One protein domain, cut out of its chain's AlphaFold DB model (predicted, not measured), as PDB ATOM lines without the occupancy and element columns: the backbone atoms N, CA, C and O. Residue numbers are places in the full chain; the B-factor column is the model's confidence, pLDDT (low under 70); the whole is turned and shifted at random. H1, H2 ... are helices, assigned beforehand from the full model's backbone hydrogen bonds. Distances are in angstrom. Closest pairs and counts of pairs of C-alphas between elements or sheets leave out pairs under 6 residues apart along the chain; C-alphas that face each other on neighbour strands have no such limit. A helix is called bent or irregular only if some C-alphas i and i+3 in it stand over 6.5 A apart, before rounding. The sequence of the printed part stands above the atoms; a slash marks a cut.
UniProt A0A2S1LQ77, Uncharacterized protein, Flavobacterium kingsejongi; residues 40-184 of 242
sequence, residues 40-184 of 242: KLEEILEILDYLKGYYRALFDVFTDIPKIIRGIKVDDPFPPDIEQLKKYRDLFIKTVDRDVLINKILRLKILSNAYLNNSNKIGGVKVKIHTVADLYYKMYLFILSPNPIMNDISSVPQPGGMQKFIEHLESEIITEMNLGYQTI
ATOM      1  N   LYS A  40     176.944  87.641 102.966       95.38
ATOM      2  CA  LYS A  40     177.720  88.554 103.822       95.38
ATOM      3  C   LYS A  40     178.930  87.907 104.480       95.38
ATOM      4  O   LYS A  40     179.913  88.605 104.702       95.38
ATOM      5  N   LEU A  41     178.887  86.610 104.765       94.50
ATOM      6  CA  LEU A  41     180.058  85.862 105.227       94.50
ATOM      7  C   LEU A  41     181.057  85.631 104.080       94.50
ATOM      8  O   LEU A  41     182.254  85.782 104.297       94.50
ATOM      9  N   GLU A  42     180.580  85.382 102.858       94.94
ATOM     10  CA  GLU A  42     181.418  85.336 101.646       94.94
ATOM     11  C   GLU A  42     182.116  86.678 101.392       94.94
ATOM     12  O   GLU A  42     183.318  86.714 101.152       94.94
ATOM     13  N   GLU A  43     181.393  87.791 101.553       97.06
ATOM     14  CA  GLU A  43     181.962  89.141 101.445       97.06
ATOM     15  C   GLU A  43     183.071  89.384 102.495       97.06
ATOM     16  O   GLU A  43     184.078  90.026 102.200       97.06
ATOM     17  N   ILE A  44     182.942  88.837 103.714       96.75
ATOM     18  CA  ILE A  44     184.018  88.879 104.725       96.75
ATOM     19  C   ILE A  44     185.239  88.084 104.249       96.75
ATOM     20  O   ILE A  44     186.358  88.584 104.367       96.75
ATOM     21  N   LEU A  45     185.039  86.871 103.725       95.81
ATOM     22  CA  LEU A  45     186.122  86.018 103.224       95.81
ATOM     23  C   LEU A  45     186.870  86.681 102.062       95.81
ATOM     24  O   LEU A  45     188.096  86.698 102.069       95.81
ATOM     25  N   GLU A  46     186.158  87.298 101.118       97.06
ATOM     26  CA  GLU A  46     186.768  88.034 100.004       97.06
ATOM     27  C   GLU A  46     187.643  89.193 100.503       97.06
ATOM     28  O   GLU A  46     188.752  89.417 100.014       97.06
ATOM     29  N   ILE A  47     187.170  89.937 101.509       97.69
ATOM     30  CA  ILE A  47     187.962  91.025 102.084       97.69
ATOM     31  C   ILE A  47     189.197  90.475 102.812       97.69
ATOM     32  O   ILE A  47     190.273  91.057 102.689       97.69
ATOM     33  N   LEU A  48     189.073  89.372 103.555       97.12
ATOM     34  CA  LEU A  48     190.217  88.735 104.215       97.12
ATOM     35  C   LEU A  48     191.256  88.239 103.204       97.12
ATOM     36  O   LEU A  48     192.446  88.480 103.408       97.12
ATOM     37  N   ASP A  49     190.820  87.632 102.101       95.19
ATOM     38  CA  ASP A  49     191.700  87.172 101.026       95.19
ATOM     39  C   ASP A  49     192.414  88.343 100.336       95.19
ATOM     40  O   ASP A  49     193.634  88.312 100.155       95.19
ATOM     41  N   TYR A  50     191.685  89.434 100.070       95.06
ATOM     42  CA  TYR A  50     192.278  90.685  99.602       95.06
ATOM     43  C   TYR A  50     193.378  91.150 100.563       95.06
ATOM     44  O   TYR A  50     194.523  91.331 100.157       95.06
ATOM     45  N   LEU A  51     193.071  91.300 101.856       95.25
ATOM     46  CA  LEU A  51     194.044  91.762 102.850       95.25
ATOM     47  C   LEU A  51     195.276  90.842 102.902       95.25
ATOM     48  O   LEU A  51     196.404  91.331 102.833       95.25
ATOM     49  N   LYS A  52     195.064  89.522 102.918       94.19
ATOM     50  CA  LYS A  52     196.115  88.493 102.869       94.19
ATOM     51  C   LYS A  52     197.055  88.690 101.676       94.19
ATOM     52  O   LYS A  52     198.271  88.656 101.863       94.19
ATOM     53  N   GLY A  53     196.517  88.960 100.484       91.69
ATOM     54  CA  GLY A  53     197.301  89.210  99.270       91.69
ATOM     55  C   GLY A  53     198.207  90.445  99.354       91.69
ATOM     56  O   GLY A  53     199.333  90.421  98.859       91.69
ATOM     57  N   TYR A  54     197.762  91.505 100.035       91.50
ATOM     58  CA  TYR A  54     198.528  92.753 100.174       91.50
ATOM     59  C   TYR A  54     199.428  92.806 101.410       91.50
ATOM     60  O   TYR A  54     200.287  93.686 101.501       91.50
ATOM     61  N   TYR A  55     199.268  91.878 102.358       94.12
ATOM     62  CA  TYR A  55     199.943  91.961 103.650       94.12
ATOM     63  C   TYR A  55     201.460  92.026 103.545       94.12
ATOM     64  O   TYR A  55     202.087  92.825 104.231       94.12
ATOM     65  N   ARG A  56     202.054  91.188 102.689       92.75
ATOM     66  CA  ARG A  56     203.511  91.119 102.550       92.75
ATOM     67  C   ARG A  56     204.085  92.454 102.088       92.75
ATOM     68  O   ARG A  56     204.978  92.979 102.736       92.75
ATOM     69  N   ALA A  57     203.509  93.035 101.038       90.31
ATOM     70  CA  ALA A  57     203.939  94.335 100.537       90.31
ATOM     71  C   ALA A  57     203.745  95.439 101.591       90.31
ATOM     72  O   ALA A  57     204.640  96.256 101.795       90.31
ATOM     73  N   LEU A  58     202.615  95.424 102.311       91.50
ATOM     74  CA  LEU A  58     202.362  96.354 103.412       91.50
ATOM     75  C   LEU A  58     203.411  96.210 104.525       91.50
ATOM     76  O   LEU A  58     203.911  97.212 105.021       91.50
ATOM     77  N   PHE A  59     203.741  94.977 104.907       91.81
ATOM     78  CA  PHE A  59     204.730  94.653 105.930       91.81
ATOM     79  C   PHE A  59     206.139  95.097 105.532       91.81
ATOM     80  O   PHE A  59     206.820  95.737 106.332       91.81
ATOM     81  N   ASP A  60     206.558  94.820 104.298       87.94
ATOM     82  CA  ASP A  60     207.877  95.205 103.791       87.94
ATOM     83  C   ASP A  60     208.039  96.737 103.848       87.94
ATOM     84  O   ASP A  60     208.933  97.251 104.519       87.94
ATOM     85  N   VAL A  61     207.083  97.491 103.286       87.31
ATOM     86  CA  VAL A  61     207.106  98.968 103.332       87.31
ATOM     87  C   VAL A  61     207.060  99.484 104.774       87.31
ATOM     88  O   VAL A  61     207.796 100.402 105.143       87.31
ATOM     89  N   PHE A  62     206.206  98.892 105.607       87.62
ATOM     90  CA  PHE A  62     206.050  99.272 107.006       87.62
ATOM     91  C   PHE A  62     207.333  99.064 107.825       87.62
ATOM     92  O   PHE A  62     207.664  99.906 108.659       87.62
ATOM     93  N   THR A  63     208.065  97.971 107.601       85.50
ATOM     94  CA  THR A  63     209.303  97.664 108.338       85.50
ATOM     95  C   THR A  63     210.525  98.415 107.815       85.50
ATOM     96  O   THR A  63     211.456  98.670 108.586       85.50
ATOM     97  N   ASP A  64     210.518  98.833 106.549       80.25
ATOM     98  CA  ASP A  64     211.631  99.560 105.941       80.25
ATOM     99  C   ASP A  64     211.571 101.078 106.171       80.25
ATOM    100  O   ASP A  64     212.611 101.710 106.367       80.25
ATOM    101  N   ILE A  65     210.379 101.682 106.262       75.75
ATOM    102  CA  ILE A  65     210.210 103.124 106.548       75.75
ATOM    103  C   ILE A  65     210.956 103.605 107.813       75.75
ATOM    104  O   ILE A  65     211.661 104.618 107.737       75.75
ATOM    105  N   PRO A  66     210.874 102.916 108.968       72.56
ATOM    106  CA  PRO A  66     211.613 103.296 110.169       72.56
ATOM    107  C   PRO A  66     213.131 103.330 109.958       72.56
ATOM    108  O   PRO A  66     213.803 104.173 110.555       72.56
ATOM    109  N   LYS A  67     213.672 102.444 109.109       69.50
ATOM    110  CA  LYS A  67     215.109 102.382 108.789       69.50
ATOM    111  C   LYS A  67     215.551 103.604 107.979       69.50
ATOM    112  O   LYS A  67     216.634 104.133 108.210       69.50
ATOM    113  N   ILE A  68     214.683 104.091 107.088       65.88
ATOM    114  CA  ILE A  68     214.911 105.302 106.284       65.88
ATOM    115  C   ILE A  68     214.915 106.553 107.170       65.88
ATOM    116  O   ILE A  68     215.815 107.381 107.070       65.88
ATOM    117  N   ILE A  69     213.916 106.694 108.048       63.88
ATOM    118  CA  ILE A  69     213.722 107.906 108.868       63.88
ATOM    119  C   ILE A  69     214.783 108.045 109.946       63.88
ATOM    120  O   ILE A  69     215.239 109.151 110.226       63.88
ATOM    121  N   ARG A  70     215.189 106.930 110.559       63.66
ATOM    122  CA  ARG A  70     216.216 106.956 111.604       63.66
ATOM    123  C   ARG A  70     217.615 107.226 111.055       63.66
ATOM    124  O   ARG A  70     218.507 107.412 111.873       63.66
ATOM    125  N   GLY A  71     217.780 107.282 109.726       57.94
ATOM    126  CA  GLY A  71     219.054 107.501 109.051       57.94
ATOM    127  C   GLY A  71     220.046 106.415 109.448       57.94
ATOM    128  O   GLY A  71     220.712 106.546 110.468       57.94
ATOM    129  N   ILE A  72     220.099 105.330 108.671       54.00
ATOM    130  CA  ILE A  72     221.010 104.187 108.851       54.00
ATOM    131  C   ILE A  72     222.326 104.608 109.541       54.00
ATOM    132  O   ILE A  72     223.139 105.327 108.960       54.00
ATOM    133  N   LYS A  73     222.536 104.145 110.784       48.66
ATOM    134  CA  LYS A  73     223.844 104.119 111.452       48.66
ATOM    135  C   LYS A  73     224.470 102.719 111.300       48.66
ATOM    136  O   LYS A  73     224.027 101.772 111.936       48.66
ATOM    137  N   VAL A  74     225.509 102.682 110.461       49.06
ATOM    138  CA  VAL A  74     226.846 102.045 110.575       49.06
ATOM    139  C   VAL A  74     227.080 100.526 110.396       49.06
ATOM    140  O   VAL A  74     228.131 100.226 109.843       49.06
ATOM    141  N   ASP A  75     226.182  99.579 110.692       54.53
ATOM    142  CA  ASP A  75     226.600  98.143 110.688       54.53
ATOM    143  C   ASP A  75     226.010  97.234 109.587       54.53
ATOM    144  O   ASP A  75     226.248  96.026 109.597       54.53
ATOM    145  N   ASP A  76     225.271  97.774 108.612       55.59
ATOM    146  CA  ASP A  76     224.781  96.978 107.475       55.59
ATOM    147  C   ASP A  76     225.781  97.059 106.300       55.59
ATOM    148  O   ASP A  76     226.004  98.159 105.784       55.59
ATOM    149  N   PRO A  77     226.409  95.948 105.857       52.81
ATOM    150  CA  PRO A  77     227.399  95.962 104.773       52.81
ATOM    151  C   PRO A  77     226.823  96.389 103.413       52.81
ATOM    152  O   PRO A  77     227.588  96.688 102.497       52.81
ATOM    153  N   PHE A  78     225.495  96.441 103.279       54.34
ATOM    154  CA  PHE A  78     224.801  96.903 102.080       54.34
ATOM    155  C   PHE A  78     223.647  97.839 102.463       54.34
ATOM    156  O   PHE A  78     222.493  97.408 102.471       54.34
ATOM    157  N   PRO A  79     223.914  99.121 102.784       53.91
ATOM    158  CA  PRO A  79     222.842 100.061 103.072       53.91
ATOM    159  C   PRO A  79     221.929 100.163 101.838       53.91
ATOM    160  O   PRO A  79     222.414 100.493 100.750       53.91
ATOM    161  N   PRO A  80     220.626  99.863 101.960       60.97
ATOM    162  CA  PRO A  80     219.713  99.965 100.834       60.97
ATOM    163  C   PRO A  80     219.636 101.418 100.360       60.97
ATOM    164  O   PRO A  80     219.539 102.346 101.166       60.97
ATOM    165  N   ASP A  81     219.674 101.607  99.042       69.50
ATOM    166  CA  ASP A  81     219.525 102.912  98.404       69.50
ATOM    167  C   ASP A  81     218.197 103.554  98.845       69.50
ATOM    168  O   ASP A  81     217.098 103.092  98.516       69.50
ATOM    169  N   ILE A  82     218.306 104.630  99.627       69.19
ATOM    170  CA  ILE A  82     217.174 105.365 100.201       69.19
ATOM    171  C   ILE A  82     216.211 105.834  99.099       69.19
ATOM    172  O   ILE A  82     215.000 105.916  99.326       69.19
ATOM    173  N   GLU A  83     216.721 106.136  97.904       72.12
ATOM    174  CA  GLU A  83     215.902 106.566  96.777       72.12
ATOM    175  C   GLU A  83     215.053 105.415  96.220       72.12
ATOM    176  O   GLU A  83     213.868 105.604  95.931       72.12
ATOM    177  N   GLN A  84     215.612 104.203  96.141       71.88
ATOM    178  CA  GLN A  84     214.879 103.001  95.731       71.88
ATOM    179  C   GLN A  84     213.784 102.636  96.731       71.88
ATOM    180  O   GLN A  84     212.669 102.307  96.327       71.88
ATOM    181  N   LEU A  85     214.055 102.767  98.030       70.19
ATOM    182  CA  LEU A  85     213.050 102.523  99.067       70.19
ATOM    183  C   LEU A  85     211.899 103.540  99.020       70.19
ATOM    184  O   LEU A  85     210.734 103.160  99.146       70.19
ATOM    185  N   LYS A  86     212.193 104.828  98.785       75.56
ATOM    186  CA  LYS A  86     211.154 105.850  98.566       75.56
ATOM    187  C   LYS A  86     210.314 105.537  97.329       75.56
ATOM    188  O   LYS A  86     209.089 105.568  97.412       75.56
ATOM    189  N   LYS A  87     210.956 105.161  96.217       79.81
ATOM    190  CA  LYS A  87     210.269 104.722  94.990       79.81
ATOM    191  C   LYS A  87     209.365 103.517  95.249       79.81
ATOM    192  O   LYS A  87     208.231 103.507  94.782       79.81
ATOM    193  N   TYR A  88     209.829 102.534  96.021       78.38
ATOM    194  CA  TYR A  88     209.039 101.357  96.382       78.38
ATOM    195  C   TYR A  88     207.817 101.715  97.239       78.38
ATOM    196  O   TYR A  88     206.708 101.269  96.943       78.38
ATOM    197  N   ARG A  89     207.980 102.589  98.243       81.56
ATOM    198  CA  ARG A  89     206.863 103.130  99.036       81.56
ATOM    199  C   ARG A  89     205.841 103.839  98.151       81.56
ATOM    200  O   ARG A  89     204.648 103.569  98.258       81.56
ATOM    201  N   ASP A  90     206.292 104.749  97.297       83.06
ATOM    202  CA  ASP A  90     205.399 105.550  96.456       83.06
ATOM    203  C   ASP A  90     204.669 104.666  95.437       83.06
ATOM    204  O   ASP A  90     203.477 104.854  95.189       83.06
ATOM    205  N   LEU A  91     205.345 103.640  94.911       83.25
ATOM    206  CA  LEU A  91     204.731 102.623  94.064       83.25
ATOM    207  C   LEU A  91     203.683 101.806  94.828       83.25
ATOM    208  O   LEU A  91     202.601 101.573  94.291       83.25
ATOM    209  N   PHE A  92     203.963 101.402  96.071       84.62
ATOM    210  CA  PHE A  92     202.993 100.713  96.920       84.62
ATOM    211  C   PHE A  92     201.761 101.584  97.173       84.62
ATOM    212  O   PHE A  92     200.645 101.127  96.943       84.62
ATOM    213  N   ILE A  93     201.948 102.848  97.567       82.94
ATOM    214  CA  ILE A  93     200.850 103.800  97.799       82.94
ATOM    215  C   ILE A  93     200.036 104.020  96.518       82.94
ATOM    216  O   ILE A  93     198.819 104.147  96.581       82.94
ATOM    217  N   LYS A  94     200.687 104.043  95.349       82.62
ATOM    218  CA  LYS A  94     200.005 104.180  94.056       82.62
ATOM    219  C   LYS A  94     199.246 102.914  93.645       82.62
ATOM    220  O   LYS A  94     198.214 103.010  92.990       82.62
ATOM    221  N   THR A  95     199.778 101.741  93.979       82.88
ATOM    222  CA  THR A  95     199.202 100.439  93.602       82.88
ATOM    223  C   THR A  95     198.053 100.049  94.525       82.88
ATOM    224  O   THR A  95     197.058  99.478  94.084       82.88
ATOM    225  N   VAL A  96     198.186 100.357  95.813       83.00
ATOM    226  CA  VAL A  96     197.143 100.151  96.810       83.00
ATOM    227  C   VAL A  96     196.317 101.419  96.885       83.00
ATOM    228  O   VAL A  96     196.655 102.349  97.616       83.00
ATOM    229  N   ASP A  97     195.221 101.439  96.129       83.69
ATOM    230  CA  ASP A  97     194.241 102.513  96.221       83.69
ATOM    231  C   ASP A  97     193.791 102.663  97.684       83.69
ATOM    232  O   ASP A  97     193.225 101.750  98.303       83.69
ATOM    233  N   ARG A  98     194.106 103.837  98.240       84.00
ATOM    234  CA  ARG A  98     193.816 104.221  99.618       84.00
ATOM    235  C   ARG A  98     192.354 104.006  99.959       84.00
ATOM    236  O   ARG A  98     192.044 103.444 101.011       84.00
ATOM    237  N   ASP A  99     191.475 104.482  99.093       88.12
ATOM    238  CA  ASP A  99     190.050 104.488  99.363       88.12
ATOM    239  C   ASP A  99     189.522 103.058  99.283       88.12
ATOM    240  O   ASP A  99     188.739 102.648 100.137       88.12
ATOM    241  N   VAL A 100     190.037 102.240  98.360       91.50
ATOM    242  CA  VAL A 100     189.711 100.806  98.293       91.50
ATOM    243  C   VAL A 100     190.130 100.077  99.569       91.50
ATOM    244  O   VAL A 100     189.312  99.359 100.152       91.50
ATOM    245  N   LEU A 101     191.368 100.260 100.040       91.50
ATOM    246  CA  LEU A 101     191.849  99.592 101.254       91.50
ATOM    247  C   LEU A 101     191.049 100.027 102.490       91.50
ATOM    248  O   LEU A 101     190.573  99.174 103.242       91.50
ATOM    249  N   ILE A 102     190.873 101.336 102.695       93.12
ATOM    250  CA  ILE A 102     190.131 101.871 103.844       93.12
ATOM    251  C   ILE A 102     188.675 101.399 103.804       93.12
ATOM    252  O   ILE A 102     188.159 100.932 104.821       93.12
ATOM    253  N   ASN A 103     188.027 101.444 102.638       95.69
ATOM    254  CA  ASN A 103     186.653 100.973 102.487       95.69
ATOM    255  C   ASN A 103     186.535  99.478 102.784       95.69
ATOM    256  O   ASN A 103     185.615  99.085 103.497       95.69
ATOM    257  N   LYS A 104     187.479  98.645 102.322       96.31
ATOM    258  CA  LYS A 104     187.504  97.210 102.647       96.31
ATOM    259  C   LYS A 104     187.684  96.968 104.148       96.31
ATOM    260  O   LYS A 104     186.931  96.187 104.720       96.31
ATOM    261  N   ILE A 105     188.592  97.682 104.816       96.44
ATOM    262  CA  ILE A 105     188.798  97.583 106.274       96.44
ATOM    263  C   ILE A 105     187.533  97.990 107.049       96.44
ATOM    264  O   ILE A 105     187.098  97.278 107.957       96.44
ATOM    265  N   LEU A 106     186.918  99.124 106.701       96.31
ATOM    266  CA  LEU A 106     185.683  99.589 107.342       96.31
ATOM    267  C   LEU A 106     184.537  98.608 107.106       96.31
ATOM    268  O   LEU A 106     183.816  98.247 108.039       96.31
ATOM    269  N   ARG A 107     184.397  98.141 105.864       97.69
ATOM    270  CA  ARG A 107     183.381  97.169 105.478       97.69
ATOM    271  C   ARG A 107     183.545  95.864 106.244       97.69
ATOM    272  O   ARG A 107     182.550  95.365 106.766       97.69
ATOM    273  N   LEU A 108     184.775  95.377 106.391       97.44
ATOM    274  CA  LEU A 108     185.097  94.189 107.177       97.44
ATOM    275  C   LEU A 108     184.591  94.325 108.616       97.44
ATOM    276  O   LEU A 108     183.863  93.452 109.074       97.44
ATOM    277  N   LYS A 109     184.882  95.452 109.285       95.38
ATOM    278  CA  LYS A 109     184.419  95.728 110.661       95.38
ATOM    279  C   LYS A 109     182.895  95.804 110.772       95.38
ATOM    280  O   LYS A 109     182.316  95.349 111.758       95.38
ATOM    281  N   ILE A 110     182.224  96.403 109.787       96.38
ATOM    282  CA  ILE A 110     180.757  96.503 109.765       96.38
ATOM    283  C   ILE A 110     180.132  95.115 109.591       96.38
ATOM    284  O   ILE A 110     179.227  94.747 110.340       96.38
ATOM    285  N   LEU A 111     180.625  94.333 108.629       95.69
ATOM    286  CA  LEU A 111     180.108  92.998 108.344       95.69
ATOM    287  C   LEU A 111     180.364  92.033 109.502       95.69
ATOM    288  O   LEU A 111     179.437  91.337 109.921       95.69
ATOM    289  N   SER A 112     181.574  92.034 110.068       93.81
ATOM    290  CA  SER A 112     181.908  91.200 111.225       93.81
ATOM    291  C   SER A 112     181.059  91.542 112.442       93.81
ATOM    292  O   SER A 112     180.689  90.657 113.209       93.81
ATOM    293  N   ASN A 113     180.701  92.814 112.618       91.81
ATOM    294  CA  ASN A 113     179.795  93.223 113.682       91.81
ATOM    295  C   ASN A 113     178.361  92.726 113.480       91.81
ATOM    296  O   ASN A 113     177.716  92.384 114.470       91.81
ATOM    297  N   ALA A 114     177.869  92.737 112.240       91.38
ATOM    298  CA  ALA A 114     176.463  92.507 111.925       91.38
ATOM    299  C   ALA A 114     176.104  91.034 111.661       91.38
ATOM    300  O   ALA A 114     174.976  90.633 111.949       91.38
ATOM    301  N   TYR A 115     177.025  90.240 111.102       91.06
ATOM    302  CA  TYR A 115     176.702  88.918 110.543       91.06
ATOM    303  C   TYR A 115     177.420  87.738 111.201       91.06
ATOM    304  O   TYR A 115     176.968  86.599 111.030       91.06
ATOM    305  N   LEU A 116     178.486  87.993 111.963       88.94
ATOM    306  CA  LEU A 116     179.137  86.969 112.780       88.94
ATOM    307  C   LEU A 116     178.499  86.885 114.155       88.94
ATOM    308  O   LEU A 116     177.974  87.864 114.693       88.94
ATOM    309  N   ASN A 117     178.566  85.697 114.742       80.94
ATOM    310  CA  ASN A 117     178.003  85.475 116.061       80.94
ATOM    311  C   ASN A 117     178.677  86.367 117.129       80.94
ATOM    312  O   ASN A 117     179.898  86.533 117.155       80.94
ATOM    313  N   ASN A 118     177.883  86.913 118.056       63.59
ATOM    314  CA  ASN A 118     178.301  87.898 119.071       63.59
ATOM    315  C   ASN A 118     179.105  87.296 120.239       63.59
ATOM    316  O   ASN A 118     179.035  87.759 121.378       63.59
ATOM    317  N   SER A 119     179.899  86.261 119.975       66.19
ATOM    318  CA  SER A 119     180.868  85.749 120.935       66.19
ATOM    319  C   SER A 119     181.978  86.791 121.133       66.19
ATOM    320  O   SER A 119     183.031  86.720 120.505       66.19
ATOM    321  N   ASN A 120     181.763  87.732 122.056       66.25
ATOM    322  CA  ASN A 120     182.764  88.710 122.506       66.25
ATOM    323  C   ASN A 120     183.840  88.081 123.414       66.25
ATOM    324  O   ASN A 120     184.564  88.785 124.114       66.25
ATOM    325  N   LYS A 121     183.927  86.746 123.450       75.88
ATOM    326  CA  LYS A 121     184.965  86.037 124.193       75.88
ATOM    327  C   LYS A 121     186.327  86.346 123.577       75.88
ATOM    328  O   LYS A 121     186.451  86.502 122.360       75.88
ATOM    329  N   ILE A 122     187.349  86.404 124.425       72.69
ATOM    330  CA  ILE A 122     188.743  86.494 123.988       72.69
ATOM    331  C   ILE A 122     189.010  85.336 123.019       72.69
ATOM    332  O   ILE A 122     188.676  84.191 123.313       72.69
ATOM    333  N   GLY A 123     189.554  85.651 121.842       73.19
ATOM    334  CA  GLY A 123     189.773  84.670 120.778       73.19
ATOM    335  C   GLY A 123     188.549  84.364 119.905       73.19
ATOM    336  O   GLY A 123     188.636  83.495 119.046       73.19
ATOM    337  N   GLY A 124     187.426  85.068 120.064       86.25
ATOM    338  CA  GLY A 124     186.299  84.957 119.136       86.25
ATOM    339  C   GLY A 124     186.642  85.489 117.738       86.25
ATOM    340  O   GLY A 124     187.362  86.481 117.612       86.25
ATOM    341  N   VAL A 125     186.069  84.874 116.696       90.62
ATOM    342  CA  VAL A 125     186.249  85.239 115.271       90.62
ATOM    343  C   VAL A 125     186.087  86.744 115.048       90.62
ATOM    344  O   VAL A 125     186.935  87.394 114.443       90.62
ATOM    345  N   LYS A 126     185.032  87.332 115.621       91.25
ATOM    346  CA  LYS A 126     184.751  88.769 115.543       91.25
ATOM    347  C   LYS A 126     185.896  89.624 116.095       91.25
ATOM    348  O   LYS A 126     186.314  90.577 115.445       91.25
ATOM    349  N   VAL A 127     186.436  89.272 117.263       91.62
ATOM    350  CA  VAL A 127     187.570  89.990 117.869       91.62
ATOM    351  C   VAL A 127     188.815  89.845 116.997       91.62
ATOM    352  O   VAL A 127     189.467  90.842 116.708       91.62
ATOM    353  N   LYS A 128     189.107  88.629 116.515       93.94
ATOM    354  CA  LYS A 128     190.234  88.361 115.608       93.94
ATOM    355  C   LYS A 128     190.164  89.229 114.344       93.94
ATOM    356  O   LYS A 128     191.149  89.882 114.010       93.94
ATOM    357  N   ILE A 129     189.000  89.304 113.690       94.94
ATOM    358  CA  ILE A 129     188.790  90.140 112.495       94.94
ATOM    359  C   ILE A 129     189.008  91.620 112.797       94.94
ATOM    360  O   ILE A 129     189.678  92.309 112.032       94.94
ATOM    361  N   HIS A 130     188.464  92.122 113.907       94.19
ATOM    362  CA  HIS A 130     188.647  93.525 114.283       94.19
ATOM    363  C   HIS A 130     190.120  93.852 114.537       94.19
ATOM    364  O   HIS A 130     190.600  94.879 114.065       94.19
ATOM    365  N   THR A 131     190.851  92.959 115.205       94.19
ATOM    366  CA  THR A 131     192.295  93.109 115.423       94.19
ATOM    367  C   THR A 131     193.064  93.143 114.103       94.19
ATOM    368  O   THR A 131     193.937  93.993 113.939       94.19
ATOM    369  N   VAL A 132     192.723  92.275 113.142       95.44
ATOM    370  CA  VAL A 132     193.305  92.304 111.789       95.44
ATOM    371  C   VAL A 132     193.011  93.642 111.118       95.44
ATOM    372  O   VAL A 132     193.937  94.330 110.701       95.44
ATOM    373  N   ALA A 133     191.746  94.058 111.071       95.81
ATOM    374  CA  ALA A 133     191.339  95.315 110.454       95.81
ATOM    375  C   ALA A 133     192.091  96.523 111.046       95.81
ATOM    376  O   ALA A 133     192.621  97.357 110.311       95.81
ATOM    377  N   ASP A 134     192.192  96.588 112.375       94.25
ATOM    378  CA  ASP A 134     192.878  97.671 113.077       94.25
ATOM    379  C   ASP A 134     194.394  97.645 112.848       94.25
ATOM    380  O   ASP A 134     195.008  98.704 112.722       94.25
ATOM    381  N   LEU A 135     195.007  96.462 112.769       94.38
ATOM    382  CA  LEU A 135     196.428  96.324 112.459       94.38
ATOM    383  C   LEU A 135     196.744  96.839 111.051       94.38
ATOM    384  O   LEU A 135     197.641  97.665 110.905       94.38
ATOM    385  N   TYR A 136     195.986  96.415 110.035       94.50
ATOM    386  CA  TYR A 136     196.178  96.898 108.663       94.50
ATOM    387  C   TYR A 136     195.992  98.409 108.577       94.50
ATOM    388  O   TYR A 136     196.808  99.095 107.966       94.50
ATOM    389  N   TYR A 137     194.958  98.939 109.236       93.12
ATOM    390  CA  TYR A 137     194.711 100.376 109.274       93.12
ATOM    391  C   TYR A 137     195.885 101.139 109.896       93.12
ATOM    392  O   TYR A 137     196.363 102.115 109.322       93.12
ATOM    393  N   LYS A 138     196.400 100.670 111.039       91.19
ATOM    394  CA  LYS A 138     197.548 101.284 111.723       91.19
ATOM    395  C   LYS A 138     198.821 101.220 110.884       91.19
ATOM    396  O   LYS A 138     199.495 102.237 110.758       91.19
ATOM    397  N   MET A 139     199.137 100.063 110.300       91.25
ATOM    398  CA  MET A 139     200.302  99.907 109.422       91.25
ATOM    399  C   MET A 139     200.206 100.837 108.211       91.25
ATOM    400  O   MET A 139     201.173 101.501 107.856       91.25
ATOM    401  N   TYR A 140     199.025 100.935 107.606       90.31
ATOM    402  CA  TYR A 140     198.819 101.792 106.450       90.31
ATOM    403  C   TYR A 140     198.912 103.286 106.796       90.31
ATOM    404  O   TYR A 140     199.612 104.036 106.118       90.31
ATOM    405  N   LEU A 141     198.280 103.727 107.890       88.62
ATOM    406  CA  LEU A 141     198.415 105.106 108.372       88.62
ATOM    407  C   LEU A 141     199.858 105.460 108.731       88.62
ATOM    408  O   LEU A 141     200.287 106.588 108.500       88.62
ATOM    409  N   PHE A 142     200.605 104.505 109.283       88.00
ATOM    410  CA  PHE A 142     202.021 104.677 109.568       88.00
ATOM    411  C   PHE A 142     202.815 104.967 108.289       88.00
ATOM    412  O   PHE A 142     203.582 105.923 108.256       88.00
ATOM    413  N   ILE A 143     202.574 104.205 107.220       86.69
ATOM    414  CA  ILE A 143     203.231 104.397 105.918       86.69
ATOM    415  C   ILE A 143     202.911 105.766 105.304       86.69
ATOM    416  O   ILE A 143     203.779 106.378 104.684       86.69
ATOM    417  N   LEU A 144     201.675 106.247 105.475       85.06
ATOM    418  CA  LEU A 144     201.242 107.551 104.964       85.06
ATOM    419  C   LEU A 144     201.722 108.739 105.805       85.06
ATOM    420  O   LEU A 144     201.696 109.872 105.324       85.06
ATOM    421  N   SER A 145     202.111 108.514 107.059       82.94
ATOM    422  CA  SER A 145     202.530 109.603 107.933       82.94
ATOM    423  C   SER A 145     203.836 110.222 107.420       82.94
ATOM    424  O   SER A 145     204.775 109.489 107.109       82.94
ATOM    425  N   PRO A 146     203.950 111.562 107.369       71.31
ATOM    426  CA  PRO A 146     205.206 112.219 107.018       71.31
ATOM    427  C   PRO A 146     206.278 112.033 108.103       71.31
ATOM    428  O   PRO A 146     207.459 111.992 107.781       71.31
ATOM    429  N   ASN A 147     205.865 111.879 109.368       71.56
ATOM    430  CA  ASN A 147     206.744 111.667 110.523       71.56
ATOM    431  C   ASN A 147     206.230 110.494 111.374       71.56
ATOM    432  O   ASN A 147     205.641 110.699 112.439       71.56
ATOM    433  N   PRO A 148     206.376 109.251 110.897       72.44
ATOM    434  CA  PRO A 148     205.857 108.104 111.608       72.44
ATOM    435  C   PRO A 148     206.695 107.803 112.860       72.44
ATOM    436  O   PRO A 148     207.876 107.470 112.783       72.44
ATOM    437  N   ILE A 149     206.064 107.901 114.031       66.38
ATOM    438  CA  ILE A 149     206.651 107.527 115.323       66.38
ATOM    439  C   ILE A 149     206.057 106.175 115.716       66.38
ATOM    440  O   ILE A 149     204.848 106.072 115.922       66.38
ATOM    441  N   MET A 150     206.894 105.138 115.820       65.31
ATOM    442  CA  MET A 150     206.473 103.833 116.338       65.31
ATOM    443  C   MET A 150     207.231 103.474 117.602       65.31
ATOM    444  O   MET A 150     208.464 103.506 117.617       65.31
ATOM    445  N   ASN A 151     206.477 103.056 118.615       62.03
ATOM    446  CA  ASN A 151     207.036 102.592 119.879       62.03
ATOM    447  C   ASN A 151     207.361 101.088 119.856       62.03
ATOM    448  O   ASN A 151     208.244 100.676 120.598       62.03
ATOM    449  N   ASP A 152     206.714 100.279 119.000       69.12
ATOM    450  CA  ASP A 152     206.980  98.834 118.945       69.12
ATOM    451  C   ASP A 152     206.594  98.165 117.605       69.12
ATOM    452  O   ASP A 152     205.420  97.927 117.321       69.12
ATOM    453  N   ILE A 153     207.602  97.834 116.790       70.50
ATOM    454  CA  ILE A 153     207.460  97.073 115.531       70.50
ATOM    455  C   ILE A 153     207.365  95.562 115.804       70.50
ATOM    456  O   ILE A 153     206.805  94.826 114.995       70.50
ATOM    457  N   SER A 154     207.881  95.087 116.945       72.88
ATOM    458  CA  SER A 154     207.983  93.652 117.256       72.88
ATOM    459  C   SER A 154     206.623  92.981 117.468       72.88
ATOM    460  O   SER A 154     206.491  91.772 117.299       72.88
ATOM    461  N   SER A 155     205.596  93.781 117.760       81.94
ATOM    462  CA  SER A 155     204.206  93.341 117.902       81.94
ATOM    463  C   SER A 155     203.508  92.993 116.576       81.94
ATOM    464  O   SER A 155     202.419  92.413 116.595       81.94
ATOM    465  N   VAL A 156     204.102  93.324 115.421       89.94
ATOM    466  CA  VAL A 156     203.513  93.046 114.103       89.94
ATOM    467  C   VAL A 156     203.893  91.632 113.638       89.94
ATOM    468  O   VAL A 156     205.080  91.303 113.583       89.94
ATOM    469  N   PRO A 157     202.918  90.774 113.281       93.00
ATOM    470  CA  PRO A 157     203.205  89.407 112.870       93.00
ATOM    471  C   PRO A 157     203.978  89.360 111.549       93.00
ATOM    472  O   PRO A 157     203.733  90.128 110.627       93.00
ATOM    473  N   GLN A 158     204.886  88.396 111.425       93.94
ATOM    474  CA  GLN A 158     205.576  88.137 110.161       93.94
ATOM    475  C   GLN A 158     204.581  87.684 109.077       93.94
ATOM    476  O   GLN A 158     203.584  87.034 109.417       93.94
ATOM    477  N   PRO A 159     204.855  87.914 107.777       93.31
ATOM    478  CA  PRO A 159     203.930  87.574 106.693       93.31
ATOM    479  C   PRO A 159     203.403  86.136 106.727       93.31
ATOM    480  O   PRO A 159     202.198  85.919 106.632       93.31
ATOM    481  N   GLY A 160     204.276  85.151 106.957       91.62
ATOM    482  CA  GLY A 160     203.858  83.749 107.067       91.62
ATOM    483  C   GLY A 160     203.001  83.451 108.304       91.62
ATOM    484  O   GLY A 160     202.159  82.556 108.268       91.62
ATOM    485  N   GLY A 161     203.187  84.201 109.393       93.38
ATOM    486  CA  GLY A 161     202.353  84.104 110.592       93.38
ATOM    487  C   GLY A 161     200.965  84.702 110.370       93.38
ATOM    488  O   GLY A 161     199.967  84.061 110.689       93.38
ATOM    489  N   MET A 162     200.896  85.889 109.758       95.38
ATOM    490  CA  MET A 162     199.626  86.529 109.404       95.38
ATOM    491  C   MET A 162     198.832  85.699 108.394       95.38
ATOM    492  O   MET A 162     197.632  85.525 108.568       95.38
ATOM    493  N   GLN A 163     199.490  85.147 107.371       93.38
ATOM    494  CA  GLN A 163     198.831  84.296 106.382       93.38
ATOM    495  C   GLN A 163     198.130  83.108 107.052       93.38
ATOM    496  O   GLN A 163     196.927  82.939 106.885       93.38
ATOM    497  N   LYS A 164     198.856  82.340 107.877       93.25
ATOM    498  CA  LYS A 164     198.284  81.204 108.620       93.25
ATOM    499  C   LYS A 164     197.154  81.632 109.554       93.25
ATOM    500  O   LYS A 164     196.178  80.907 109.721       93.25
ATOM    501  N   PHE A 165     197.290  82.801 110.179       94.81
ATOM    502  CA  PHE A 165     196.252  83.352 111.041       94.81
ATOM    503  C   PHE A 165     194.971  83.670 110.260       94.81
ATOM    504  O   PHE A 165     193.886  83.307 110.710       94.81
ATOM    505  N   ILE A 166     195.090  84.303 109.088       95.19
ATOM    506  CA  ILE A 166     193.948  84.597 108.216       95.19
ATOM    507  C   ILE A 166     193.328  83.301 107.679       95.19
ATOM    508  O   ILE A 166     192.117  83.160 107.761       95.19
ATOM    509  N   GLU A 167     194.116  82.328 107.220       91.88
ATOM    510  CA  GLU A 167     193.607  81.024 106.749       91.88
ATOM    511  C   GLU A 167     192.825  80.281 107.845       91.88
ATOM    512  O   GLU A 167     191.755  79.714 107.608       91.88
ATOM    513  N   HIS A 168     193.327  80.312 109.081       91.88
ATOM    514  CA  HIS A 168     192.613  79.748 110.220       91.88
ATOM    515  C   HIS A 168     191.293  80.488 110.490       91.88
ATOM    516  O   HIS A 168     190.268  79.853 110.733       91.88
ATOM    517  N   LEU A 169     191.298  81.819 110.398       92.75
ATOM    518  CA  LEU A 169     190.106  82.652 110.554       92.75
ATOM    519  C   LEU A 169     189.067  82.390 109.454       92.75
ATOM    520  O   LEU A 169     187.881  82.265 109.750       92.75
ATOM    521  N   GLU A 170     189.511  82.249 108.203       92.25
ATOM    522  CA  GLU A 170     188.684  81.846 107.060       92.25
ATOM    523  C   GLU A 170     188.019  80.489 107.337       92.25
ATOM    524  O   GLU A 170     186.808  80.346 107.167       92.25
ATOM    525  N   SER A 171     188.768  79.513 107.862       89.62
ATOM    526  CA  SER A 171     188.228  78.201 108.241       89.62
ATOM    527  C   SER A 171     187.179  78.279 109.358       89.62
ATOM    528  O   SER A 171     186.185  77.548 109.309       89.62
ATOM    529  N   GLU A 172     187.369  79.137 110.365       90.06
ATOM    530  CA  GLU A 172     186.370  79.352 111.424       90.06
ATOM    531  C   GLU A 172     185.071  79.942 110.846       90.06
ATOM    532  O   GLU A 172     183.980  79.473 111.177       90.06
ATOM    533  N   ILE A 173     185.177  80.908 109.927       90.94
ATOM    534  CA  ILE A 173     184.024  81.524 109.250       90.94
ATOM    535  C   ILE A 173     183.299  80.502 108.364       90.94
ATOM    536  O   ILE A 173     182.077  80.393 108.435       90.94
ATOM    537  N   ILE A 174     184.030  79.712 107.571       88.44
ATOM    538  CA  ILE A 174     183.452  78.659 106.716       88.44
ATOM    539  C   ILE A 174     182.718  77.612 107.563       88.44
ATOM    540  O   ILE A 174     181.628  77.161 107.200       88.44
ATOM    541  N   THR A 175     183.274  77.264 108.724       86.25
ATOM    542  CA  THR A 175     182.614  76.359 109.674       86.25
ATOM    543  C   THR A 175     181.306  76.969 110.189       86.25
ATOM    544  O   THR A 175     180.287  76.281 110.239       86.25
ATOM    545  N   GLU A 176     181.289  78.271 110.497       84.00
ATOM    546  CA  GLU A 176     180.072  78.996 110.894       84.00
ATOM    547  C   GLU A 176     179.020  79.053 109.767       84.00
ATOM    548  O   GLU A 176     177.818  78.998 110.040       84.00
ATOM    549  N   MET A 177     179.446  79.108 108.501       82.81
ATOM    550  CA  MET A 177     178.551  79.081 107.335       82.81
ATOM    551  C   MET A 177     177.805  77.743 107.184       82.81
ATOM    552  O   MET A 177     176.740  77.708 106.562       82.81
ATOM    553  N   ASN A 178     178.326  76.656 107.775       78.50
ATOM    554  CA  ASN A 178     177.756  75.302 107.740       78.50
ATOM    555  C   ASN A 178     177.341  74.855 106.321       78.50
ATOM    556  O   ASN A 178     176.262  74.299 106.107       78.50
ATOM    557  N   LEU A 179     178.180  75.166 105.330       64.75
ATOM    558  CA  LEU A 179     177.926  74.852 103.921       64.75
ATOM    559  C   LEU A 179     178.477  73.488 103.480       64.75
ATOM    560  O   LEU A 179     178.366  73.141 102.309       64.75
ATOM    561  N   GLY A 180     179.101  72.722 104.377       59.53
ATOM    562  CA  GLY A 180     179.768  71.469 104.009       59.53
ATOM    563  C   GLY A 180     181.013  71.656 103.130       59.53
ATOM    564  O   GLY A 180     181.544  70.670 102.626       59.53
ATOM    565  N   TYR A 181     181.503  72.890 102.953       56.12
ATOM    566  CA  TYR A 181     182.782  73.142 102.293       56.12
ATOM    567  C   TYR A 181     183.914  72.602 103.166       56.12
ATOM    568  O   TYR A 181     184.182  73.119 104.249       56.12
ATOM    569  N   GLN A 182     184.594  71.567 102.679       57.47
ATOM    570  CA  GLN A 182     185.926  71.231 103.163       57.47
ATOM    571  C   GLN A 182     186.899  72.203 102.502       57.47
ATOM    572  O   GLN A 182     186.920  72.328 101.276       57.47
ATOM    573  N   THR A 183     187.686  72.918 103.305       59.78
ATOM    574  CA  THR A 183     188.825  73.683 102.798       59.78
ATOM    575  C   THR A 183     189.698  72.745 101.968       59.78
ATOM    576  O   THR A 183     190.048  71.648 102.410       59.78
ATOM    577  N   ILE A 184     190.001  73.137 100.728       66.25
ATOM    578  CA  ILE A 184     190.860  72.337  99.853       66.25
ATOM    579  C   ILE A 184     192.204  72.192 100.564       66.25
ATOM    580  O   ILE A 184     192.884  73.185 100.814       66.25
TER     581      ILE A 184
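Overview. This is residues 40 to 184 of the 242 residues of an uncharacterized protein of Flavobacterium kingsejongi (UniProt A0A2S1LQ77). Look for an up-and-down bundle of H1a, H3, H4 and H5, each running against the one before it, with a helical hairpin of H1b and H2 lengthening the body at one end. The bent H1 passes from bundle to hairpin, and residues 73 to 78 stick out at the far end. The printed part has 145 residues with five named helices, H1 to H5 in order, and no named strand: all helix. It is elongated, spanning 55 by 29 by 29 A, and only just compact, close to loose, with a radius of gyration of the C-alphas of 17.3 A.

Along the chain. Find C-alpha 40 at (177.720, 88.554, 103.822), where H1, residues 40 to 69, begins; by its hydrogen bonds it was assigned as one helix, but it is bent, with C-alphas 53 and 56 7.3 A apart. Its arms are H1a, residues 40 to 53, 20.1 A, and H1b, residues 56 to 69, 20.6 A. Next come H2, residues 82 to 95, 19.8 A; H3, residues 98 to 115, 25.4 A; H4, residues 125 to 144, 28.8 A; and H5, residues 159 to 177, 26.8 A, ending at (178.551, 79.081, 107.335).

Arrangement. From H1a, look to H5: they touch, closest at C-alphas 52 and 163, 6.1 A, opposite ways at a shallow tilt of 11 degrees. H3 and H4, a hairpin, touch closest at C-alphas 105 and 133, 5.4 A. H4 touches H1b with residues 139 to 143 alone, closest at C-alphas 143 and 62, 5.9 A. H1b and H2 touch closest at C-alphas 61 and 89, 6.0 A. H3 and H5 are apart. Every O i to N i+4 pair is within hydrogen-bond range in H1a, H2, H3, H4 and H5; in H1b, 8 of 10 are.

Size, cuts and confidence. C-alphas 74 and 180, the farthest apart, are 56.5 A apart. The printed part has no cut; the links H1 to H2 and H4 to H5 are long. Model confidence is under 70 at residues 67 to 82, 118 to 120, 149 to 152 and 179 to 184.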